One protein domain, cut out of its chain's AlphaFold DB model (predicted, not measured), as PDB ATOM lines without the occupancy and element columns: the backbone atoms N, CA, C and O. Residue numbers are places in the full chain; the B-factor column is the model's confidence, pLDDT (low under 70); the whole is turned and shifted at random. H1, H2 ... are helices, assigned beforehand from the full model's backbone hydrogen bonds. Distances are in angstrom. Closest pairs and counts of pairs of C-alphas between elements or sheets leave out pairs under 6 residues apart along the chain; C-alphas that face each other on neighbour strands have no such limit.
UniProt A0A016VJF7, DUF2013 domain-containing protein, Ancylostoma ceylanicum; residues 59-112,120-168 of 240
ATOM      1  N   LEU A  59      31.682 -32.437 -36.634       97.06
ATOM      2  CA  LEU A  59      31.339 -33.814 -36.268       97.06
ATOM      3  C   LEU A  59      30.220 -33.868 -35.222       97.06
ATOM      4  O   LEU A  59      29.307 -34.688 -35.324       97.06
ATOM      5  N   THR A  60      30.243 -32.965 -34.238       97.00
ATOM      6  CA  THR A  60      29.168 -32.866 -33.240       97.00
ATOM      7  C   THR A  60      27.851 -32.438 -33.892       97.00
ATOM      8  O   THR A  60      26.795 -32.975 -33.553       97.00
ATOM      9  N   ALA A  61      27.903 -31.499 -34.841       96.88
ATOM     10  CA  ALA A  61      26.732 -31.067 -35.597       96.88
ATOM     11  C   ALA A  61      26.185 -32.193 -36.484       96.88
ATOM     12  O   ALA A  61      24.975 -32.417 -36.490       96.88
ATOM     13  N   LEU A  62      27.059 -32.937 -37.172       97.56
ATOM     14  CA  LEU A  62      26.685 -34.084 -38.001       97.56
ATOM     15  C   LEU A  62      25.995 -35.154 -37.162       97.56
ATOM     16  O   LEU A  62      24.881 -35.546 -37.492       97.56
ATOM     17  N   LYS A  63      26.584 -35.538 -36.023       96.38
ATOM     18  CA  LYS A  63      25.972 -36.490 -35.085       96.38
ATOM     19  C   LYS A  63      24.579 -36.035 -34.643       96.38
ATOM     20  O   LYS A  63      23.644 -36.830 -34.661       96.38
ATOM     21  N   LEU A  64      24.430 -34.761 -34.274       96.62
ATOM     22  CA  LEU A  64      23.136 -34.217 -33.872       96.62
ATOM     23  C   LEU A  64      22.114 -34.267 -35.017       96.62
ATOM     24  O   LEU A  64      20.973 -34.663 -34.787       96.62
ATOM     25  N   MET A  65      22.503 -33.890 -36.239       97.44
ATOM     26  CA  MET A  65      21.622 -33.972 -37.409       97.44
ATOM     27  C   MET A  65      21.225 -35.419 -37.701       97.44
ATOM     28  O   MET A  65      20.045 -35.683 -37.908       97.44
ATOM     29  N   THR A  66      22.160 -36.368 -37.636       97.06
ATOM     30  CA  THR A  66      21.868 -37.801 -37.782       97.06
ATOM     31  C   THR A  66      20.801 -38.264 -36.795       97.06
ATOM     32  O   THR A  66      19.887 -38.978 -37.203       97.06
ATOM     33  N   THR A  67      20.880 -37.832 -35.533       95.62
ATOM     34  CA  THR A  67      19.870 -38.138 -34.509       95.62
ATOM     35  C   THR A  67      18.538 -37.441 -34.777       95.62
ATOM     36  O   THR A  67      17.486 -38.046 -34.620       95.62
ATOM     37  N   ILE A  68      18.541 -36.177 -35.201       95.31
ATOM     38  CA  ILE A  68      17.291 -35.452 -35.475       95.31
ATOM     39  C   ILE A  68      16.547 -36.074 -36.653       95.31
ATOM     40  O   ILE A  68      15.340 -36.264 -36.582       95.31
ATOM     41  N   TYR A  69      17.263 -36.423 -37.721       96.06
ATOM     42  CA  TYR A  69      16.674 -37.028 -38.910       96.06
ATOM     43  C   TYR A  69      16.502 -38.546 -38.794       96.06
ATOM     44  O   TYR A  69      16.011 -39.157 -39.737       96.06
ATOM     45  N   SER A  70      16.854 -39.182 -37.667       94.31
ATOM     46  CA  SER A  70      16.517 -40.593 -37.416       94.31
ATOM     47  C   SER A  70      15.049 -40.802 -37.008       94.31
ATOM     48  O   SER A  70      14.593 -41.940 -36.964       94.31
ATOM     49  N   THR A  71      14.306 -39.721 -36.741       92.75
ATOM     50  CA  THR A  71      12.866 -39.733 -36.426       92.75
ATOM     51  C   THR A  71      11.997 -40.123 -37.621       92.75
ATOM     52  O   THR A  71      12.424 -39.967 -38.758       92.75
ATOM     53  N   GLU A  72      10.763 -40.564 -37.373       88.56
ATOM     54  CA  GLU A  72       9.733 -40.818 -38.397       88.56
ATOM     55  C   GLU A  72       8.879 -39.571 -38.716       88.56
ATOM     56  O   GLU A  72       7.981 -39.598 -39.560       88.56
ATOM     57  N   GLU A  73       9.135 -38.451 -38.038       89.81
ATOM     58  CA  GLU A  73       8.450 -37.185 -38.296       89.81
ATOM     59  C   GLU A  73       8.882 -36.545 -39.617       89.81
ATOM     60  O   GLU A  73      10.062 -36.503 -39.961       89.81
ATOM     61  N   THR A  74       7.922 -35.967 -40.348       89.06
ATOM     62  CA  THR A  74       8.236 -35.224 -41.574       89.06
ATOM     63  C   THR A  74       8.903 -33.883 -41.231       89.06
ATOM     64  O   THR A  74       8.265 -33.058 -40.570       89.06
ATOM     65  N   PRO A  75      10.118 -33.597 -41.740       91.56
ATOM     66  CA  PRO A  75      10.749 -32.293 -41.580       91.56
ATOM     67  C   PRO A  75       9.975 -31.174 -42.293       91.56
ATOM     68  O   PRO A  75       9.360 -31.413 -43.339       91.56
ATOM     69  N   PRO A  76      10.056 -29.924 -41.810       92.31
ATOM     70  CA  PRO A  76       9.597 -28.768 -42.570       92.31
ATOM     71  C   PRO A  76      10.201 -28.725 -43.984       92.31
ATOM     72  O   PRO A  76      11.396 -28.947 -44.162       92.31
ATOM     73  N   LEU A  77       9.393 -28.382 -44.997       89.75
ATOM     74  CA  LEU A  77       9.812 -28.441 -46.410       89.75
ATOM     75  C   LEU A  77      11.077 -27.624 -46.718       89.75
ATOM     76  O   LEU A  77      11.898 -28.049 -47.524       89.75
ATOM     77  N   HIS A  78      11.267 -26.494 -46.037       88.69
ATOM     78  CA  HIS A  78      12.438 -25.639 -46.228       88.69
ATOM     79  C   HIS A  78      13.757 -26.316 -45.819       88.69
ATOM     80  O   HIS A  78      14.818 -25.896 -46.265       88.69
ATOM     81  N   HIS A  79      13.738 -27.391 -45.020       91.81
ATOM     82  CA  HIS A  79      14.959 -28.146 -44.714       91.81
ATOM     83  C   HIS A  79      15.617 -28.683 -45.986       91.81
ATOM     84  O   HIS A  79      16.839 -28.647 -46.109       91.81
ATOM     85  N   PHE A  80      14.812 -29.124 -46.951       90.12
ATOM     86  CA  PHE A  80      15.289 -29.653 -48.227       90.12
ATOM     87  C   PHE A  80      15.830 -28.560 -49.161       90.12
ATOM     88  O   PHE A  80      16.509 -28.878 -50.131       90.12
ATOM     89  N   GLU A  81      15.570 -27.283 -48.861       90.00
ATOM     90  CA  GLU A  81      16.160 -26.141 -49.569       90.00
ATOM     91  C   GLU A  81      17.562 -25.807 -49.033       90.00
ATOM     92  O   GLU A  81      18.419 -25.374 -49.798       90.00
ATOM     93  N   PHE A  82      17.817 -26.020 -47.735       92.00
ATOM     94  CA  PHE A  82      19.118 -25.736 -47.113       92.00
ATOM     95  C   PHE A  82      20.089 -26.918 -47.171       92.00
ATOM     96  O   PHE A  82      21.290 -26.718 -47.358       92.00
ATOM     97  N   PHE A  83      19.592 -28.148 -47.023       95.44
ATOM     98  CA  PHE A  83      20.361 -29.370 -47.280       95.44
ATOM     99  C   PHE A  83      20.366 -29.665 -48.786       95.44
ATOM    100  O   PHE A  83      19.778 -30.634 -49.277       95.44
ATOM    101  N   ASP A  84      21.007 -28.756 -49.517       94.75
ATOM    102  CA  ASP A  84      21.117 -28.771 -50.968       94.75
ATOM    103  C   ASP A  84      22.182 -29.764 -51.477       94.75
ATOM    104  O   ASP A  84      22.912 -30.410 -50.717       94.75
ATOM    105  N   THR A  85      22.279 -29.876 -52.801       96.31
ATOM    106  CA  THR A  85      23.275 -30.698 -53.500       96.31
ATOM    107  C   THR A  85      24.709 -30.417 -53.031       96.31
ATOM    108  O   THR A  85      25.480 -31.345 -52.793       96.31
ATOM    109  N   ASN A  86      25.075 -29.146 -52.846       96.25
ATOM    110  CA  ASN A  86      26.433 -28.745 -52.482       96.25
ATOM    111  C   ASN A  86      26.786 -29.162 -51.044       96.25
ATOM    112  O   ASN A  86      27.917 -29.584 -50.795       96.25
ATOM    113  N   VAL A  87      25.832 -29.115 -50.109       97.00
ATOM    114  CA  VAL A  87      26.021 -29.660 -48.754       97.00
ATOM    115  C   VAL A  87      26.380 -31.145 -48.817       97.00
ATOM    116  O   VAL A  87      27.365 -31.562 -48.204       97.00
ATOM    117  N   PHE A  88      25.636 -31.943 -49.587       97.88
ATOM    118  CA  PHE A  88      25.902 -33.379 -49.691       97.88
ATOM    119  C   PHE A  88      27.197 -33.699 -50.435       97.88
ATOM    120  O   PHE A  88      27.929 -34.578 -49.985       97.88
ATOM    121  N   MET A  89      27.550 -32.956 -51.490       97.31
ATOM    122  CA  MET A  89      28.856 -33.101 -52.148       97.31
ATOM    123  C   MET A  89      30.010 -32.859 -51.167       97.31
ATOM    124  O   MET A  89      30.962 -33.640 -51.120       97.31
ATOM    125  N   LYS A  90      29.919 -31.806 -50.342       96.56
ATOM    126  CA  LYS A  90      30.937 -31.509 -49.324       96.56
ATOM    127  C   LYS A  90      31.030 -32.611 -48.284       96.56
ATOM    128  O   LYS A  90      32.128 -33.089 -48.024       96.56
ATOM    129  N   LEU A  91      29.901 -33.059 -47.740       97.31
ATOM    130  CA  LEU A  91      29.888 -34.167 -46.784       97.31
ATOM    131  C   LEU A  91      30.508 -35.428 -47.391       97.31
ATOM    132  O   LEU A  91      31.411 -36.003 -46.795       97.31
ATOM    133  N   MET A  92      30.109 -35.813 -48.605       96.69
ATOM    134  CA  MET A  92      30.636 -37.007 -49.276       96.69
ATOM    135  C   MET A  92      32.139 -36.925 -49.568       96.69
ATOM    136  O   MET A  92      32.806 -37.959 -49.567       96.69
ATOM    137  N   SER A  93      32.701 -35.724 -49.740       96.25
ATOM    138  CA  SER A  93      34.151 -35.539 -49.903       96.25
ATOM    139  C   SER A  93      34.973 -35.956 -48.670       96.25
ATOM    140  O   SER A  93      36.168 -36.214 -48.790       96.25
ATOM    141  N   HIS A  94      34.331 -36.102 -47.505       97.19
ATOM    142  CA  HIS A  94      34.948 -36.556 -46.255       97.19
ATOM    143  C   HIS A  94      34.703 -38.042 -45.940       97.19
ATOM    144  O   HIS A  94      35.080 -38.513 -44.864       97.19
ATOM    145  N   MET A  95      34.092 -38.806 -46.857       96.25
ATOM    146  CA  MET A  95      33.749 -40.220 -46.635       96.25
ATOM    147  C   MET A  95      34.955 -41.108 -46.315       96.25
ATOM    148  O   MET A  95      34.805 -42.087 -45.595       96.25
ATOM    149  N   GLU A  96      36.152 -40.783 -46.810       96.00
ATOM    150  CA  GLU A  96      37.366 -41.547 -46.484       96.00
ATOM    151  C   GLU A  96      37.740 -41.453 -44.998       96.00
ATOM    152  O   GLU A  96      38.301 -42.391 -44.436       96.00
ATOM    153  N   GLN A  97      37.428 -40.325 -44.360       96.44
ATOM    154  CA  GLN A  97      37.820 -40.022 -42.983       96.44
ATOM    155  C   GLN A  97      36.712 -40.379 -41.986       96.44
ATOM    156  O   GLN A  97      37.011 -40.874 -40.901       96.44
ATOM    157  N   TYR A  98      35.448 -40.152 -42.363       96.75
ATOM    158  CA  TYR A  98      34.274 -40.319 -41.492       96.75
ATOM    159  C   TYR A  98      33.152 -41.130 -42.173       96.75
ATOM    160  O   TYR A  98      32.025 -40.647 -42.321       96.75
ATOM    161  N   PRO A  99      33.448 -42.355 -42.651       96.56
ATOM    162  CA  PRO A  99      32.542 -43.111 -43.513       96.56
ATOM    163  C   PRO A  99      31.190 -43.409 -42.859       96.56
ATOM    164  O   PRO A  99      30.155 -43.326 -43.518       96.56
ATOM    165  N   LEU A 100      31.184 -43.765 -41.573       95.94
ATOM    166  CA  LEU A 100      29.965 -44.180 -40.875       95.94
ATOM    167  C   LEU A 100      29.094 -42.979 -40.510       95.94
ATOM    168  O   LEU A 100      27.892 -43.005 -40.752       95.94
ATOM    169  N   GLU A 101      29.699 -41.908 -40.000       96.75
ATOM    170  CA  GLU A 101      28.987 -40.698 -39.592       96.75
ATOM    171  C   GLU A 101      28.252 -40.054 -40.772       96.75
ATOM    172  O   GLU A 101      27.100 -39.634 -40.640       96.75
ATOM    173  N   ILE A 102      28.906 -40.006 -41.937       98.06
ATOM    174  CA  ILE A 102      28.316 -39.458 -43.159       98.06
ATOM    175  C   ILE A 102      27.261 -40.416 -43.722       98.06
ATOM    176  O   ILE A 102      26.175 -39.962 -44.082       98.06
ATOM    177  N   MET A 103      27.535 -41.725 -43.766       97.88
ATOM    178  CA  MET A 103      26.569 -42.722 -44.242       97.88
ATOM    179  C   MET A 103      25.273 -42.697 -43.430       97.88
ATOM    180  O   MET A 103      24.192 -42.651 -44.015       97.88
ATOM    181  N   ASP A 104      25.362 -42.684 -42.100       97.50
ATOM    182  CA  ASP A 104      24.182 -42.681 -41.235       97.50
ATOM    183  C   ASP A 104      23.349 -41.409 -41.431       97.50
ATOM    184  O   ASP A 104      22.120 -41.481 -41.511       97.50
ATOM    185  N   PHE A 105      24.000 -40.250 -41.583       98.25
ATOM    186  CA  PHE A 105      23.296 -39.006 -41.887       98.25
ATOM    187  C   PHE A 105      22.587 -39.065 -43.246       98.25
ATOM    188  O   PHE A 105      21.394 -38.772 -43.332       98.25
ATOM    189  N   VAL A 106      23.302 -39.480 -44.296       98.19
ATOM    190  CA  VAL A 106      22.780 -39.577 -45.668       98.19
ATOM    191  C   VAL A 106      21.595 -40.541 -45.734       98.19
ATOM    192  O   VAL A 106      20.554 -40.198 -46.290       98.19
ATOM    193  N   VAL A 107      21.712 -41.724 -45.126       98.00
ATOM    194  CA  VAL A 107      20.632 -42.721 -45.072       98.00
ATOM    195  C   VAL A 107      19.412 -42.173 -44.338       98.00
ATOM    196  O   VAL A 107      18.289 -42.315 -44.828       98.00
ATOM    197  N   ASN A 108      19.609 -41.532 -43.183       97.56
ATOM    198  CA  ASN A 108      18.505 -41.001 -42.388       97.56
ATOM    199  C   ASN A 108      17.785 -39.855 -43.096       97.56
ATOM    200  O   ASN A 108      16.559 -39.868 -43.179       97.56
ATOM    201  N   PHE A 109      18.535 -38.915 -43.669       97.00
ATOM    202  CA  PHE A 109      17.954 -37.811 -44.422       97.00
ATOM    203  C   PHE A 109      17.225 -38.308 -45.680       97.00
ATOM    204  O   PHE A 109      16.092 -37.900 -45.936       97.00
ATOM    205  N   ASN A 110      17.815 -39.253 -46.426       96.88
ATOM    206  CA  ASN A 110      17.172 -39.848 -47.601       96.88
ATOM    207  C   ASN A 110      15.872 -40.586 -47.257       96.88
ATOM    208  O   ASN A 110      14.922 -40.577 -48.044       96.88
ATOM    209  N   GLY A 111      15.839 -41.223 -46.083       95.56
ATOM    210  CA  GLY A 111      14.671 -41.909 -45.534       95.56
ATOM    211  C   GLY A 111      13.426 -41.025 -45.458       95.56
ATOM    212  O   GLY A 111      12.320 -41.515 -45.661       95.56
ATOM    213  N   LEU A 112      13.615 -39.723 -45.230       94.19
ATOM    214  CA  LEU A 112      12.542 -38.750 -45.020       94.19
ATOM    215  C   LEU A 112      12.084 -38.032 -46.295       94.19
ATOM    216  O   LEU A 112      11.076 -37.322 -46.270       94.19
ATOM    217  N   THR A 120      18.173 -34.428 -53.305       95.75
ATOM    218  CA  THR A 120      19.438 -33.671 -53.336       95.75
ATOM    219  C   THR A 120      20.666 -34.553 -53.103       95.75
ATOM    220  O   THR A 120      21.728 -34.265 -53.650       95.75
ATOM    221  N   ILE A 121      20.522 -35.668 -52.378       97.56
ATOM    222  CA  ILE A 121      21.579 -36.675 -52.194       97.56
ATOM    223  C   ILE A 121      21.898 -37.350 -53.529       97.56
ATOM    224  O   ILE A 121      23.061 -37.460 -53.911       97.56
ATOM    225  N   ILE A 122      20.866 -37.777 -54.257       97.38
ATOM    226  CA  ILE A 122      21.035 -38.397 -55.574       97.38
ATOM    227  C   ILE A 122      21.593 -37.389 -56.581       97.38
ATOM    228  O   ILE A 122      22.510 -37.727 -57.323       97.38
ATOM    229  N   ALA A 123      21.113 -36.141 -56.564       96.69
ATOM    230  CA  ALA A 123      21.681 -35.076 -57.391       96.69
ATOM    231  C   ALA A 123      23.184 -34.879 -57.107       96.69
ATOM    232  O   ALA A 123      23.980 -34.824 -58.043       96.69
ATOM    233  N   ALA A 124      23.586 -34.865 -55.831       97.75
ATOM    234  CA  ALA A 124      24.986 -34.723 -55.430       97.75
ATOM    235  C   ALA A 124      25.848 -35.894 -55.909       97.75
ATOM    236  O   ALA A 124      26.955 -35.685 -56.398       97.75
ATOM    237  N   LEU A 125      25.328 -37.120 -55.818       97.88
ATOM    238  CA  LEU A 125      26.007 -38.321 -56.301       97.88
ATOM    239  C   LEU A 125      26.127 -38.358 -57.830       97.88
ATOM    240  O   LEU A 125      27.123 -38.862 -58.336       97.88
ATOM    241  N   CYS A 126      25.158 -37.810 -58.564       96.56
ATOM    242  CA  CYS A 126      25.256 -37.656 -60.018       96.56
ATOM    243  C   CYS A 126      26.330 -36.634 -60.423       96.56
ATOM    244  O   CYS A 126      27.012 -36.837 -61.427       96.56
ATOM    245  N   GLU A 127      26.489 -35.544 -59.666       96.69
ATOM    246  CA  GLU A 127      27.505 -34.515 -59.935       96.69
ATOM    247  C   GLU A 127      28.914 -34.937 -59.491       96.69
ATOM    248  O   GLU A 127      29.894 -34.665 -60.185       96.69
ATOM    249  N   SER A 128      29.024 -35.619 -58.349       96.69
ATOM    250  CA  SER A 128      30.284 -36.101 -57.780       96.69
ATOM    251  C   SER A 128      30.116 -37.520 -57.221       96.69
ATOM    252  O   SER A 128      29.928 -37.690 -56.010       96.69
ATOM    253  N   PRO A 129      30.218 -38.554 -58.076       96.62
ATOM    254  CA  PRO A 129      30.071 -39.942 -57.651       96.62
ATOM    255  C   PRO A 129      31.067 -40.332 -56.552       96.62
ATOM    256  O   PRO A 129      32.252 -40.008 -56.621       96.62
ATOM    257  N   CYS A 130      30.590 -41.077 -55.552       96.88
ATOM    258  CA  CYS A 130      31.379 -41.537 -54.408       96.88
ATOM    259  C   CYS A 130      31.351 -43.079 -54.310       96.88
ATOM    260  O   CYS A 130      30.495 -43.634 -53.619       96.88
ATOM    261  N   PRO A 131      32.277 -43.807 -54.966       96.38
ATOM    262  CA  PRO A 131      32.299 -45.277 -54.934       96.38
ATOM    263  C   PRO A 131      32.426 -45.868 -53.523       96.38
ATOM    264  O   PRO A 131      31.883 -46.935 -53.239       96.38
ATOM    265  N   LEU A 132      33.104 -45.163 -52.609       96.75
ATOM    266  CA  LEU A 132      33.216 -45.575 -51.207       96.75
ATOM    267  C   LEU A 132      31.843 -45.638 -50.519       96.75
ATOM    268  O   LEU A 132      31.603 -46.533 -49.711       96.75
ATOM    269  N   LEU A 133      30.921 -44.736 -50.876       97.62
ATOM    270  CA  LEU A 133      29.542 -44.780 -50.399       97.62
ATOM    271  C   LEU A 133      28.819 -46.028 -50.909       97.62
ATOM    272  O   LEU A 133      28.156 -46.690 -50.117       97.62
ATOM    273  N   GLY A 134      28.980 -46.395 -52.183       97.06
ATOM    274  CA  GLY A 134      28.386 -47.618 -52.732       97.06
ATOM    275  C   GLY A 134      28.886 -48.882 -52.025       97.06
ATOM    276  O   GLY A 134      28.086 -49.686 -51.545       97.06
ATOM    277  N   GLN A 135      30.205 -49.016 -51.858       96.12
ATOM    278  CA  GLN A 135      30.815 -50.139 -51.130       96.12
ATOM    279  C   GLN A 135      30.323 -50.225 -49.682       96.12
ATOM    280  O   GLN A 135      29.962 -51.299 -49.191       96.12
ATOM    281  N   LEU A 136      30.281 -49.084 -48.990       97.62
ATOM    282  CA  LEU A 136      29.799 -49.029 -47.620       97.62
ATOM    283  C   LEU A 136      28.305 -49.346 -47.541       97.62
ATOM    284  O   LEU A 136      27.901 -50.041 -46.615       97.62
ATOM    285  N   LEU A 137      27.500 -48.908 -48.514       98.06
ATOM    286  CA  LEU A 137      26.070 -49.202 -48.564       98.06
ATOM    287  C   LEU A 137      25.820 -50.712 -48.657       98.06
ATOM    288  O   LEU A 137      25.001 -51.237 -47.905       98.06
ATOM    289  N   VAL A 138      26.576 -51.431 -49.497       97.81
ATOM    290  CA  VAL A 138      26.506 -52.903 -49.573       97.81
ATOM    291  C   VAL A 138      26.816 -53.534 -48.219       97.81
ATOM    292  O   VAL A 138      26.076 -54.403 -47.752       97.81
ATOM    293  N   LYS A 139      27.880 -53.065 -47.559       97.44
ATOM    294  CA  LYS A 139      28.278 -53.555 -46.237       97.44
ATOM    295  C   LYS A 139      27.182 -53.330 -45.193       97.44
ATOM    296  O   LYS A 139      26.777 -54.287 -44.538       97.44
ATOM    297  N   VAL A 140      26.672 -52.105 -45.055       96.50
ATOM    298  CA  VAL A 140      25.684 -51.785 -44.009       96.50
ATOM    299  C   VAL A 140      24.318 -52.418 -44.282       96.50
ATOM    300  O   VAL A 140      23.634 -52.795 -43.334       96.50
ATOM    301  N   VAL A 141      23.923 -52.604 -45.550       97.25
ATOM    302  CA  VAL A 141      22.720 -53.379 -45.908       97.25
ATOM    303  C   VAL A 141      22.894 -54.845 -45.504       97.25
ATOM    304  O   VAL A 141      21.986 -55.417 -44.904       97.25
ATOM    305  N   ASN A 142      24.063 -55.443 -45.758       97.00
ATOM    306  CA  ASN A 142      24.337 -56.826 -45.364       97.00
ATOM    307  C   ASN A 142      24.330 -57.033 -43.842       97.00
ATOM    308  O   ASN A 142      23.822 -58.053 -43.377       97.00
ATOM    309  N   GLU A 143      24.919 -56.096 -43.090       95.88
ATOM    310  CA  GLU A 143      25.021 -56.155 -41.625       95.88
ATOM    311  C   GLU A 143      23.662 -55.964 -40.948       95.88
ATOM    312  O   GLU A 143      23.327 -56.692 -40.016       95.88
ATOM    313  N   GLN A 144      22.878 -54.988 -41.411       94.75
ATOM    314  CA  GLN A 144      21.538 -54.735 -40.900       94.75
ATOM    315  C   GLN A 144      20.693 -54.046 -41.973       94.75
ATOM    316  O   GLN A 144      20.833 -52.852 -42.251       94.75
ATOM    317  N   THR A 145      19.767 -54.800 -42.554       96.00
ATOM    318  CA  THR A 145      18.825 -54.258 -43.529       96.00
ATOM    319  C   THR A 145      17.751 -53.432 -42.824       96.00
ATOM    320  O   THR A 145      17.072 -53.906 -41.916       96.00
ATOM    321  N   THR A 146      17.599 -52.177 -43.245       96.38
ATOM    322  CA  THR A 146      16.572 -51.252 -42.749       96.38
ATOM    323  C   THR A 146      15.836 -50.614 -43.919       96.38
ATOM    324  O   THR A 146      16.385 -50.499 -45.018       96.38
ATOM    325  N   GLU A 147      14.608 -50.149 -43.680       96.62
ATOM    326  CA  GLU A 147      13.787 -49.486 -44.704       96.62
ATOM    327  C   GLU A 147      14.524 -48.300 -45.343       96.62
ATOM    328  O   GLU A 147      14.549 -48.163 -46.562       96.62
ATOM    329  N   ARG A 148      15.226 -47.497 -44.537       96.94
ATOM    330  CA  ARG A 148      15.971 -46.318 -45.004       96.94
ATOM    331  C   ARG A 148      17.172 -46.674 -45.878       96.94
ATOM    332  O   ARG A 148      17.404 -46.020 -46.894       96.94
ATOM    333  N   ARG A 149      17.920 -47.723 -45.512       97.69
ATOM    334  CA  ARG A 149      19.063 -48.212 -46.306       97.69
ATOM    335  C   ARG A 149      18.592 -48.766 -47.647       97.69
ATOM    336  O   ARG A 149      19.174 -48.434 -48.677       97.69
ATOM    337  N   LEU A 150      17.508 -49.545 -47.644       97.81
ATOM    338  CA  LEU A 150      16.893 -50.051 -48.873       97.81
ATOM    339  C   LEU A 150      16.301 -48.931 -49.728       97.81
ATOM    340  O   LEU A 150      16.415 -48.979 -50.950       97.81
ATOM    341  N   LYS A 151      15.711 -47.902 -49.110       96.50
ATOM    342  CA  LYS A 151      15.223 -46.725 -49.830       96.50
ATOM    343  C   LYS A 151      16.365 -46.021 -50.562       96.50
ATOM    344  O   LYS A 151      16.249 -45.802 -51.761       96.50
ATOM    345  N   LEU A 152      17.480 -45.732 -49.882       97.62
ATOM    346  CA  LEU A 152      18.654 -45.129 -50.527       97.62
ATOM    347  C   LEU A 152      19.193 -46.006 -51.663       97.62
ATOM    348  O   LEU A 152      19.480 -45.499 -52.743       97.62
ATOM    349  N   LEU A 153      19.287 -47.320 -51.443       97.50
ATOM    350  CA  LEU A 153      19.709 -48.265 -52.475       97.50
ATOM    351  C   LEU A 153      18.797 -48.200 -53.711       97.50
ATOM    352  O   LEU A 153      19.287 -48.091 -54.833       97.50
ATOM    353  N   ASN A 154      17.478 -48.223 -53.507       95.25
ATOM    354  CA  ASN A 154      16.492 -48.121 -54.580       95.25
ATOM    355  C   ASN A 154      16.577 -46.791 -55.326       95.25
ATOM    356  O   ASN A 154      16.536 -46.791 -56.556       95.25
ATOM    357  N   ASP A 155      16.731 -45.684 -54.599       95.75
ATOM    358  CA  ASP A 155      16.866 -44.348 -55.177       95.75
ATOM    359  C   ASP A 155      18.124 -44.244 -56.058       95.75
ATOM    360  O   ASP A 155      18.073 -43.617 -57.116       95.75
ATOM    361  N   ILE A 156      19.226 -44.904 -55.672       96.50
ATOM    362  CA  ILE A 156      20.465 -44.972 -56.463       96.50
ATOM    363  C   ILE A 156      20.292 -45.850 -57.708       96.50
ATOM    364  O   ILE A 156      20.634 -45.413 -58.805       96.50
ATOM    365  N   ILE A 157      19.784 -47.082 -57.566       94.19
ATOM    366  CA  ILE A 157      19.645 -48.021 -58.699       94.19
ATOM    367  C   ILE A 157      18.649 -47.484 -59.734       94.19
ATOM    368  O   ILE A 157      18.812 -47.716 -60.927       94.19
ATOM    369  N   ALA A 158      17.641 -46.725 -59.297       91.25
ATOM    370  CA  ALA A 158      16.692 -46.068 -60.190       91.25
ATOM    371  C   ALA A 158      17.343 -45.058 -61.156       91.25
ATOM    372  O   ALA A 158      16.701 -44.659 -62.127       91.25
ATOM    373  N   GLN A 159      18.585 -44.633 -60.903       91.75
ATOM    374  CA  GLN A 159      19.328 -43.732 -61.778       91.75
ATOM    375  C   GLN A 159      20.229 -44.518 -62.742       91.75
ATOM    376  O   GLN A 159      21.211 -45.137 -62.331       91.75
ATOM    377  N   ASP A 160      19.932 -44.414 -64.039       81.75
ATOM    378  CA  ASP A 160      20.515 -45.215 -65.131       81.75
ATOM    379  C   ASP A 160      22.056 -45.306 -65.122       81.75
ATOM    380  O   ASP A 160      22.638 -46.384 -65.209       81.75
ATOM    381  N   VAL A 161      22.763 -44.185 -64.971       89.56
ATOM    382  CA  VAL A 161      24.239 -44.187 -65.028       89.56
ATOM    383  C   VAL A 161      24.875 -44.267 -63.640       89.56
ATOM    384  O   VAL A 161      25.987 -44.783 -63.501       89.56
ATOM    385  N   LEU A 162      24.182 -43.790 -62.606       94.56
ATOM    386  CA  LEU A 162      24.781 -43.582 -61.291       94.56
ATOM    387  C   LEU A 162      25.216 -44.896 -60.643       94.56
ATOM    388  O   LEU A 162      26.316 -44.984 -60.100       94.56
ATOM    389  N   TYR A 163      24.392 -45.943 -60.732       94.06
ATOM    390  CA  TYR A 163      24.709 -47.221 -60.095       94.06
ATOM    391  C   TYR A 163      26.037 -47.810 -60.612       94.06
ATOM    392  O   TYR A 163      26.796 -48.376 -59.830       94.06
ATOM    393  N   LYS A 164      26.367 -47.608 -61.899       94.06
ATOM    394  CA  LYS A 164      27.629 -48.068 -62.514       94.06
ATOM    395  C   LYS A 164      28.852 -47.320 -61.992       94.06
ATOM    396  O   LYS A 164      29.966 -47.820 -62.098       94.06
ATOM    397  N   GLN A 165      28.656 -46.105 -61.488       96.25
ATOM    398  CA  GLN A 165      29.721 -45.277 -60.928       96.25
ATOM    399  C   GLN A 165      29.934 -45.554 -59.437       96.25
ATOM    400  O   GLN A 165      31.036 -45.344 -58.938       96.25
ATOM    401  N   LEU A 166      28.898 -46.014 -58.728       96.94
ATOM    402  CA  LEU A 166      28.960 -46.259 -57.286       96.94
ATOM    403  C   LEU A 166      29.265 -47.715 -56.920       96.94
ATOM    404  O   LEU A 166      29.888 -47.946 -55.886       96.94
ATOM    405  N   PHE A 167      28.852 -48.681 -57.742       96.94
ATOM    406  CA  PHE A 167      28.983 -50.109 -57.450       96.94
ATOM    407  C   PHE A 167      29.812 -50.833 -58.506       96.94
ATOM    408  O   PHE A 167      29.622 -50.643 -59.710       96.94
ATOM    409  N   TYR A 168      30.677 -51.744 -58.065       94.75
ATOM    410  CA  TYR A 168      31.265 -52.733 -58.962       94.75
ATOM    411  C   TYR A 168      30.247 -53.833 -59.292       94.75
ATOM    412  O   TYR A 168      29.334 -54.117 -58.519       94.75
TER     413      TYR A 168
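Overview. This is residues 59 to 112 and 120 to 168 of the 240 residues of the protein "DUF2013 domain-containing protein" of Ancylostoma ceylanicum (UniProt A0A016VJF7). A rounded ball of helices is built round H4, which lies in the core; H1 runs side by side with it on one side, and the hairpin of H6 and H7 crosses it on the other. H3 and H5, crossed on each other, make a third side, short H8 folds back to the beginning of H6, and little H2 sits at the rim, touching no helix. The printed part has 103 residues with eight named helices, H1 to H8 in chain order, and no named strand; the class is all helix, the helix packing mostly crossed. The whole is compact, with a radius of gyration of the C-alphas of 12.7 A and spans of 35 by 28 by 27 A.

Arrangement. H1, residues 59 to 68, touches H4, residues 99 to 111, at a shallow tilt of 30 degrees, the same way; their closest C-alphas, Thr 66 and Phe 105, are 4.5 A apart. H2, residues 79 to 82, is close to but not clearly touching H5, residues 120 to 127, the closest C-alphas being those of Phe 80 and Thr 120, 7.7 A apart. H3, residues 85 to 92, touches H5 about perpendicular, at 78 degrees, with the C-alphas of Thr 85 and Ala 124 closest, 4.8 A apart. H3 is close to but not clearly touching H4, Leu 91 to Ile 102 being the closest C-alphas at 6.6 A. Residues 99 to 103 of H4 touch residues 133 to 137 of H6, residues 131 to 143, about perpendicular at 78 degrees, with the C-alphas of Met 103 and Leu 133 closest, 7.1 A apart. Residues 107 to 111 of H4 touch H7, residues 147 to 157, about perpendicular at 90 degrees; the C-alphas of Gly 111 and Arg 148 are closest, 4.6 A apart. H6 and H7 form a helical hairpin at 37 degrees, only just a steep tilt, opposite ways, with the C-alphas of Val 141 and Arg 149 closest at 6.3 A. H8, residues 162 to 166, touches residues 131 to 135 of H6, the C-alphas of Pro 131 and Leu 166 being closest at 4.2 A. H1 and H7 are apart, for instance. Every O i to N i+4 pair is within hydrogen-bond range in H1, H3, H4, H5, H6, H7 and H8; H2 is too short for such a pair.

Along the chain. H1 begins at C-alpha 59, (31.339, -33.814, -36.268), and is 14.2 A long. H2 and H3 follow, then H4, 18.0 A long, from C-alpha 99 at (32.542, -43.111, -43.513). After H5 come H6, 18.7 A, and H7, 15.2 A. H8 ends at C-alpha 166, (28.960, -46.259, -57.286).

Size, cuts and confidence. The C-alphas farthest apart, those of Pro 76 and Tyr 168, are 36.2 A apart. Residues 113 to 119 are not printed, and C-alphas 112 and 120 are 11.9 A apart across this cut. Of the links printed whole, none is long. The mean pLDDT of the printed part is 95.6, and no printed residue is under 70.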